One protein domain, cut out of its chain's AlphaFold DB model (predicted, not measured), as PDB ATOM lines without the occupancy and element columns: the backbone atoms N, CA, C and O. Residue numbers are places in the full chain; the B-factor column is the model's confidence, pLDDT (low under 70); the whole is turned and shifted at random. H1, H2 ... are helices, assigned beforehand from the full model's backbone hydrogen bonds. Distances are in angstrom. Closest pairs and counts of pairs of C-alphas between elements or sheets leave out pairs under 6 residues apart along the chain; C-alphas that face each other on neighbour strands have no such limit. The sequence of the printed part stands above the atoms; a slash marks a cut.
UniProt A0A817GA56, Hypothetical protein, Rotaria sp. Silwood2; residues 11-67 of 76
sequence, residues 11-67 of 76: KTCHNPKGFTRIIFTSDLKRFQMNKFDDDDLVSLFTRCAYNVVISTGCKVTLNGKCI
ATOM      1  N   LYS A  11       7.431  27.644  33.748       55.59
ATOM      2  CA  LYS A  11       6.748  27.625  32.441       55.59
ATOM      3  C   LYS A  11       7.480  28.555  31.470       55.59
ATOM      4  O   LYS A  11       7.503  29.763  31.677       55.59
ATOM      5  N   THR A  12       8.061  28.017  30.399       50.53
ATOM      6  CA  THR A  12       8.631  28.833  29.313       50.53
ATOM      7  C   THR A  12       7.541  29.157  28.288       50.53
ATOM      8  O   THR A  12       7.167  28.295  27.494       50.53
ATOM      9  N   CYS A  13       7.012  30.383  28.303       53.31
ATOM     10  CA  CYS A  13       5.814  30.769  27.540       53.31
ATOM     11  C   CYS A  13       6.063  31.168  26.071       53.31
ATOM     12  O   CYS A  13       5.130  31.607  25.410       53.31
ATOM     13  N   HIS A  14       7.292  31.080  25.547       55.97
ATOM     14  CA  HIS A  14       7.621  31.684  24.246       55.97
ATOM     15  C   HIS A  14       8.692  30.906  23.453       55.97
ATOM     16  O   HIS A  14       9.674  31.470  22.972       55.97
ATOM     17  N   ASN A  15       8.544  29.583  23.342       62.78
ATOM     18  CA  ASN A  15       9.384  28.750  22.478       62.78
ATOM     19  C   ASN A  15       8.512  27.652  21.831       62.78
ATOM     20  O   ASN A  15       7.815  26.961  22.575       62.78
ATOM     21  N   PRO A  16       8.541  27.435  20.499       63.66
ATOM     22  CA  PRO A  16       7.805  26.341  19.842       63.66
ATOM     23  C   PRO A  16       8.189  24.935  20.341       63.66
ATOM     24  O   PRO A  16       7.477  23.971  20.080       63.66
ATOM     25  N   LYS A  17       9.294  24.813  21.089       74.75
ATOM     26  CA  LYS A  17       9.718  23.604  21.812       74.75
ATOM     27  C   LYS A  17       9.570  23.794  23.327       74.75
ATOM     28  O   LYS A  17      10.557  23.731  24.059       74.75
ATOM     29  N   GLY A  18       8.363  24.114  23.791       79.75
ATOM     30  CA  GLY A  18       8.078  24.212  25.224       79.75
ATOM     31  C   GLY A  18       8.482  22.927  25.953       79.75
ATOM     32  O   GLY A  18       8.301  21.829  25.429       79.75
ATOM     33  N   PHE A  19       9.053  23.055  27.148       84.44
ATOM     34  CA  PHE A  19       9.400  21.910  27.983       84.44
ATOM     35  C   PHE A  19       8.981  22.158  29.428       84.44
ATOM     36  O   PHE A  19       8.943  23.295  29.897       84.44
ATOM     37  N   THR A  20       8.700  21.070  30.138       87.69
ATOM     38  CA  THR A  20       8.469  21.080  31.582       87.69
ATOM     39  C   THR A  20       9.669  20.427  32.246       87.69
ATOM     40  O   THR A  20      10.021  19.295  31.916       87.69
ATOM     41  N   ARG A  21      10.311  21.134  33.180       85.81
ATOM     42  CA  ARG A  21      11.426  20.603  33.970       85.81
ATOM     43  C   ARG A  21      11.059  20.618  35.442       85.81
ATOM     44  O   ARG A  21      10.676  21.656  35.967       85.81
ATOM     45  N   ILE A  22      11.231  19.471  36.090       86.94
ATOM     46  CA  ILE A  22      11.024  19.290  37.525       86.94
ATOM     47  C   ILE A  22      12.388  18.989  38.150       86.94
ATOM     48  O   ILE A  22      13.103  18.105  37.678       86.94
ATOM     49  N   ILE A  23      12.763  19.749  39.179       88.50
ATOM     50  CA  ILE A  23      13.958  19.521  40.003       88.50
ATOM     51  C   ILE A  23      13.483  19.500  41.451       88.50
ATOM     52  O   ILE A  23      12.795  20.425  41.875       88.50
ATOM     53  N   PHE A  24      13.841  18.458  42.197       86.75
ATOM     54  CA  PHE A  24      13.506  18.354  43.610       86.75
ATOM     55  C   PHE A  24      14.659  17.737  44.402       86.75
ATOM     56  O   PHE A  24      15.471  16.983  43.864       86.75
ATOM     57  N   THR A  25      14.706  18.057  45.692       86.19
ATOM     58  CA  THR A  25      15.609  17.452  46.673       86.19
ATOM     59  C   THR A  25      14.749  16.686  47.669       86.19
ATOM     60  O   THR A  25      13.848  17.266  48.271       86.19
ATOM     61  N   SER A  26      14.975  15.378  47.805       84.06
ATOM     62  CA  SER A  26      14.165  14.541  48.697       84.06
ATOM     63  C   SER A  26      14.477  14.830  50.167       84.06
ATOM     64  O   SER A  26      15.641  14.960  50.545       84.06
ATOM     65  N   ASP A  27      13.443  14.883  51.006       86.81
ATOM     66  CA  ASP A  27      13.594  14.957  52.460       86.81
ATOM     67  C   ASP A  27      13.827  13.555  53.035       86.81
ATOM     68  O   ASP A  27      12.893  12.846  53.411       86.81
ATOM     69  N   LEU A  28      15.095  13.150  53.095       83.62
ATOM     70  CA  LEU A  28      15.491  11.819  53.561       83.62
ATOM     71  C   LEU A  28      15.144  11.572  55.037       83.62
ATOM     72  O   LEU A  28      14.842  10.439  55.412       83.62
ATOM     73  N   LYS A  29      15.093  12.626  55.867       86.25
ATOM     74  CA  LYS A  29      14.772  12.498  57.299       86.25
ATOM     75  C   LYS A  29      13.343  12.014  57.508       86.25
ATOM     76  O   LYS A  29      13.109  11.184  58.385       86.25
ATOM     77  N   ARG A  30      12.401  12.469  56.676       86.81
ATOM     78  CA  ARG A  30      11.009  11.994  56.703       86.81
ATOM     79  C   ARG A  30      10.894  10.496  56.403       86.81
ATOM     80  O   ARG A  30       9.999   9.843  56.931       86.81
ATOM     81  N   PHE A  31      11.805   9.960  55.596       83.62
ATOM     82  CA  PHE A  31      11.875   8.536  55.262       83.62
ATOM     83  C   PHE A  31      12.776   7.736  56.213       83.62
ATOM     84  O   PHE A  31      12.998   6.556  55.974       83.62
ATOM     85  N   GLN A  32      13.280   8.359  57.288       86.31
ATOM     86  CA  GLN A  32      14.237   7.754  58.225       86.31
ATOM     87  C   GLN A  32      15.520   7.263  57.527       86.31
ATOM     88  O   GLN A  32      16.154   6.304  57.959       86.31
ATOM     89  N   MET A  33      15.914   7.939  56.443       82.19
ATOM     90  CA  MET A  33      17.103   7.627  55.657       82.19
ATOM     91  C   MET A  33      18.192   8.674  55.907       82.19
ATOM     92  O   MET A  33      17.929   9.876  55.927       82.19
ATOM     93  N   ASN A  34      19.437   8.223  56.064       78.81
ATOM     94  CA  ASN A  34      20.599   9.114  56.214       78.81
ATOM     95  C   ASN A  34      21.264   9.443  54.873       78.81
ATOM     96  O   ASN A  34      21.902  10.481  54.717       78.81
ATOM     97  N   LYS A  35      21.097   8.547  53.904       76.19
ATOM     98  CA  LYS A  35      21.577   8.652  52.533       76.19
ATOM     99  C   LYS A  35      20.577   7.947  51.631       76.19
ATOM    100  O   LYS A  35      19.788   7.126  52.097       76.19
ATOM    101  N   PHE A  36      20.622   8.256  50.347       68.56
ATOM    102  CA  PHE A  36      20.176   7.276  49.373       68.56
ATOM    103  C   PHE A  36      21.129   6.092  49.536       68.56
ATOM    104  O   PHE A  36      22.328   6.265  49.344       68.56
ATOM    105  N   ASP A  37      20.656   4.935  49.994       67.12
ATOM    106  CA  ASP A  37      21.459   3.734  49.795       67.12
ATOM    107  C   ASP A  37      21.550   3.549  48.281       67.12
ATOM    108  O   ASP A  37      20.545   3.318  47.600       67.12
ATOM    109  N   ASP A  38      22.747   3.834  47.769       61.72
ATOM    110  CA  ASP A  38      23.004   4.130  46.361       61.72
ATOM    111  C   ASP A  38      22.659   2.957  45.438       61.72
ATOM    112  O   ASP A  38      22.473   3.172  44.248       61.72
ATOM    113  N   ASP A  39      22.506   1.741  45.962       68.69
ATOM    114  CA  ASP A  39      22.189   0.565  45.155       68.69
ATOM    115  C   ASP A  39      20.674   0.297  45.062       68.69
ATOM    116  O   ASP A  39      20.150   0.123  43.960       68.69
ATOM    117  N   ASP A  40      19.917   0.327  46.163       80.56
ATOM    118  CA  ASP A  40      18.510  -0.116  46.162       80.56
ATOM    119  C   ASP A  40      17.552   0.910  45.551       80.56
ATOM    120  O   ASP A  40      16.779   0.604  44.639       80.56
ATOM    121  N   LEU A  41      17.598   2.162  46.015       85.25
ATOM    122  CA  LEU A  41      16.702   3.184  45.475       85.25
ATOM    123  C   LEU A  41      17.106   3.575  44.053       85.25
ATOM    124  O   LEU A  41      16.238   3.725  43.192       85.25
ATOM    125  N   VAL A  42      18.405   3.718  43.771       87.69
ATOM    126  CA  VAL A  42      18.866   4.078  42.421       87.69
ATOM    127  C   VAL A  42      18.552   2.963  41.430       87.69
ATOM    128  O   VAL A  42      18.096   3.272  40.325       87.69
ATOM    129  N   SER A  43      18.722   1.686  41.795       90.25
ATOM    130  CA  SER A  43      18.334   0.575  40.915       90.25
ATOM    131  C   SER A  43      16.827   0.558  40.656       90.25
ATOM    132  O   SER A  43      16.409   0.374  39.507       90.25
ATOM    133  N   LEU A  44      16.009   0.858  41.670       91.88
ATOM    134  CA  LEU A  44      14.561   0.975  41.525       91.88
ATOM    135  C   LEU A  44      14.169   2.117  40.573       91.88
ATOM    136  O   LEU A  44      13.429   1.886  39.613       91.88
ATOM    137  N   PHE A  45      14.690   3.331  40.778       91.75
ATOM    138  CA  PHE A  45      14.418   4.470  39.889       91.75
ATOM    139  C   PHE A  45      14.942   4.233  38.471       91.75
ATOM    140  O   PHE A  45      14.278   4.592  37.494       91.75
ATOM    141  N   THR A  46      16.091   3.568  38.346       92.56
ATOM    142  CA  THR A  46      16.642   3.159  37.054       92.56
ATOM    143  C   THR A  46      15.673   2.220  36.347       92.56
ATOM    144  O   THR A  46      15.290   2.498  35.211       92.56
ATOM    145  N   ARG A  47      15.182   1.168  37.015       93.56
ATOM    146  CA  ARG A  47      14.179   0.246  36.454       93.56
ATOM    147  C   ARG A  47      12.893   0.968  36.043       93.56
ATOM    148  O   ARG A  47      12.355   0.679  34.975       93.56
ATOM    149  N   CYS A  48      12.427   1.935  36.834       93.38
ATOM    150  CA  CYS A  48      11.280   2.769  36.471       93.38
ATOM    151  C   CYS A  48      11.514   3.529  35.157       93.38
ATOM    152  O   CYS A  48      10.618   3.568  34.316       93.38
ATOM    153  N   ALA A  49      12.717   4.063  34.927       93.81
ATOM    154  CA  ALA A  49      13.042   4.737  33.672       93.81
ATOM    155  C   ALA A  49      12.976   3.787  32.456       93.81
ATOM    156  O   ALA A  49      12.467   4.184  31.408       93.81
ATOM    157  N   TYR A  50      13.402   2.522  32.597       92.56
ATOM    158  CA  TYR A  50      13.221   1.498  31.552       92.56
ATOM    159  C   TYR A  50      11.739   1.182  31.307       92.56
ATOM    160  O   TYR A  50      11.306   1.133  30.156       92.56
ATOM    161  N   ASN A  51      10.948   1.021  32.372       91.44
ATOM    162  CA  ASN A  51       9.512   0.752  32.255       91.44
ATOM    163  C   ASN A  51       8.780   1.869  31.492       91.44
ATOM    164  O   ASN A  51       7.913   1.576  30.671       91.44
ATOM    165  N   VAL A  52       9.149   3.138  31.708       92.62
ATOM    166  CA  VAL A  52       8.564   4.280  30.981       92.62
ATOM    167  C   VAL A  52       8.808   4.168  29.477       92.62
ATOM    168  O   VAL A  52       7.871   4.368  28.705       92.62
ATOM    169  N   VAL A  53      10.021   3.813  29.039       91.94
ATOM    170  CA  VAL A  53      10.314   3.642  27.602       91.94
ATOM    171  C   VAL A  53       9.437   2.550  26.994       91.94
ATOM    172  O   VAL A  53       8.868   2.757  25.928       91.94
ATOM    173  N   ILE A  54       9.300   1.406  27.673       90.12
ATOM    174  CA  ILE A  54       8.498   0.275  27.181       90.12
ATOM    175  C   ILE A  54       7.019   0.664  27.108       90.12
ATOM    176  O   ILE A  54       6.364   0.408  26.103       90.12
ATOM    177  N   SER A  55       6.500   1.308  28.156       90.94
ATOM    178  CA  SER A  55       5.078   1.644  28.262       90.94
ATOM    179  C   SER A  55       4.648   2.796  27.353       90.94
ATOM    180  O   SER A  55       3.468   2.881  27.027       90.94
ATOM    181  N   THR A  56       5.556   3.709  26.994       91.38
ATOM    182  CA  THR A  56       5.212   4.928  26.236       91.38
ATOM    183  C   THR A  56       5.791   4.960  24.825       91.38
ATOM    184  O   THR A  56       5.370   5.786  24.021       91.38
ATOM    185  N   GLY A  57       6.797   4.131  24.522       86.12
ATOM    186  CA  GLY A  57       7.548   4.181  23.260       86.12
ATOM    187  C   GLY A  57       8.379   5.458  23.071       86.12
ATOM    188  O   GLY A  57       8.991   5.650  22.022       86.12
ATOM    189  N   CYS A  58       8.417   6.346  24.066       90.19
ATOM    190  CA  CYS A  58       9.155   7.600  23.995       90.19
ATOM    191  C   CYS A  58      10.651   7.389  24.257       90.19
ATOM    192  O   CYS A  58      11.064   6.536  25.044       90.19
ATOM    193  N   LYS A  59      11.487   8.229  23.636       90.88
ATOM    194  CA  LYS A  59      12.928   8.261  23.907       90.88
ATOM    195  C   LYS A  59      13.171   8.805  25.316       90.88
ATOM    196  O   LYS A  59      12.911   9.977  25.573       90.88
ATOM    197  N   VAL A  60      13.730   7.980  26.197       92.69
ATOM    198  CA  VAL A  60      14.109   8.380  27.559       92.69
ATOM    199  C   VAL A  60      15.627   8.426  27.688       92.69
ATOM    200  O   VAL A  60      16.350   7.563  27.178       92.69
ATOM    201  N   THR A  61      16.115   9.442  28.394       94.00
ATOM    202  CA  THR A  61      17.527   9.596  28.751       94.00
ATOM    203  C   THR A  61      17.687   9.602  30.264       94.00
ATOM    204  O   THR A  61      17.024  10.388  30.940       94.00
ATOM    205  N   LEU A  62      18.600   8.786  30.783       93.94
ATOM    206  CA  LEU A  62      18.985   8.747  32.192       93.94
ATOM    207  C   LEU A  62      20.448   9.184  32.307       93.94
ATOM    208  O   LEU A  62      21.312   8.648  31.615       93.94
ATOM    209  N   ASN A  63      20.729  10.189  33.141       92.44
ATOM    210  CA  ASN A  63      22.076  10.748  33.340       92.44
ATOM    211  C   ASN A  63      22.803  11.095  32.022       92.44
ATOM    212  O   ASN A  63      23.981  10.801  31.837       92.44
ATOM    213  N   GLY A  64      22.068  11.678  31.068       92.94
ATOM    214  CA  GLY A  64      22.587  12.082  29.754       92.94
ATOM    215  C   GLY A  64      22.757  10.950  28.734       92.94
ATOM    216  O   GLY A  64      23.029  11.228  27.568       92.94
ATOM    217  N   LYS A  65      22.555   9.684  29.118       94.19
ATOM    218  CA  LYS A  65      22.636   8.529  28.213       94.19
ATOM    219  C   LYS A  65      21.238   8.064  27.819       94.19
ATOM    220  O   LYS A  65      20.337   7.993  28.651       94.19
ATOM    221  N   CYS A  66      21.043   7.751  26.539       92.50
ATOM    222  CA  CYS A  66      19.788   7.159  26.073       92.50
ATOM    223  C   CYS A  66      19.661   5.739  26.618       92.50
ATOM    224  O   CYS A  66      20.623   4.975  26.550       92.50
ATOM    225  N   ILE A  67      18.483   5.390  27.126       92.44
ATOM    226  CA  ILE A  67      18.211   4.034  27.593       92.44
ATOM    227  C   ILE A  67      18.100   3.112  26.366       92.44
ATOM    228  O   ILE A  67      17.226   3.341  25.525       92.44
TER     229      ILE A  67
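What this domain is: This is residues 11 to 67 of the 76 residues of the protein "Hypothetical protein" of Rotaria sp. Silwood2 (UniProt A0A817GA56). With little regular structure, the model is an open U: residues 11 to 27, with no named element, make one arm, short H1 lies at the bend, and long H2 runs back as the other arm. After H2, residues 57 to 67 fold back beside its end. The printed part has 57 residues and two named helices, H1 then H2, with no named strand; its class is all helix, with 21 residues in named elements. It is only just loose, close to extended, with a radius of gyration of the C-alphas of 15.1 A, and elongated, spanning 43 by 27 by 19 A.

How they stand to each other: H1, residues 28 to 31, and H2, residues 40 to 56, are apart. A short link of 8 residues joins them. Residues 61 to 62 pair with residues 65 to 66, antiparallel. In H2 every O i to N i+4 pair is within hydrogen-bond range; H1 is too short for such a pair, and its one O i to N i+3 pair is within range.

Where its parts are: C-alpha 28 begins H1 at (15.491, 11.819, 53.561). H2 runs 24.5 A, from C-alpha 40 at (18.510, -0.116, 46.162) to C-alpha 56 at (5.212, 4.928, 26.236).

The domain as a whole: The farthest C-alphas, of Pro 16 and Gln 32, are 43.1 A apart. The printed part has no cut. Residues 11 to 16 and 36 to 39 have pLDDT under 70.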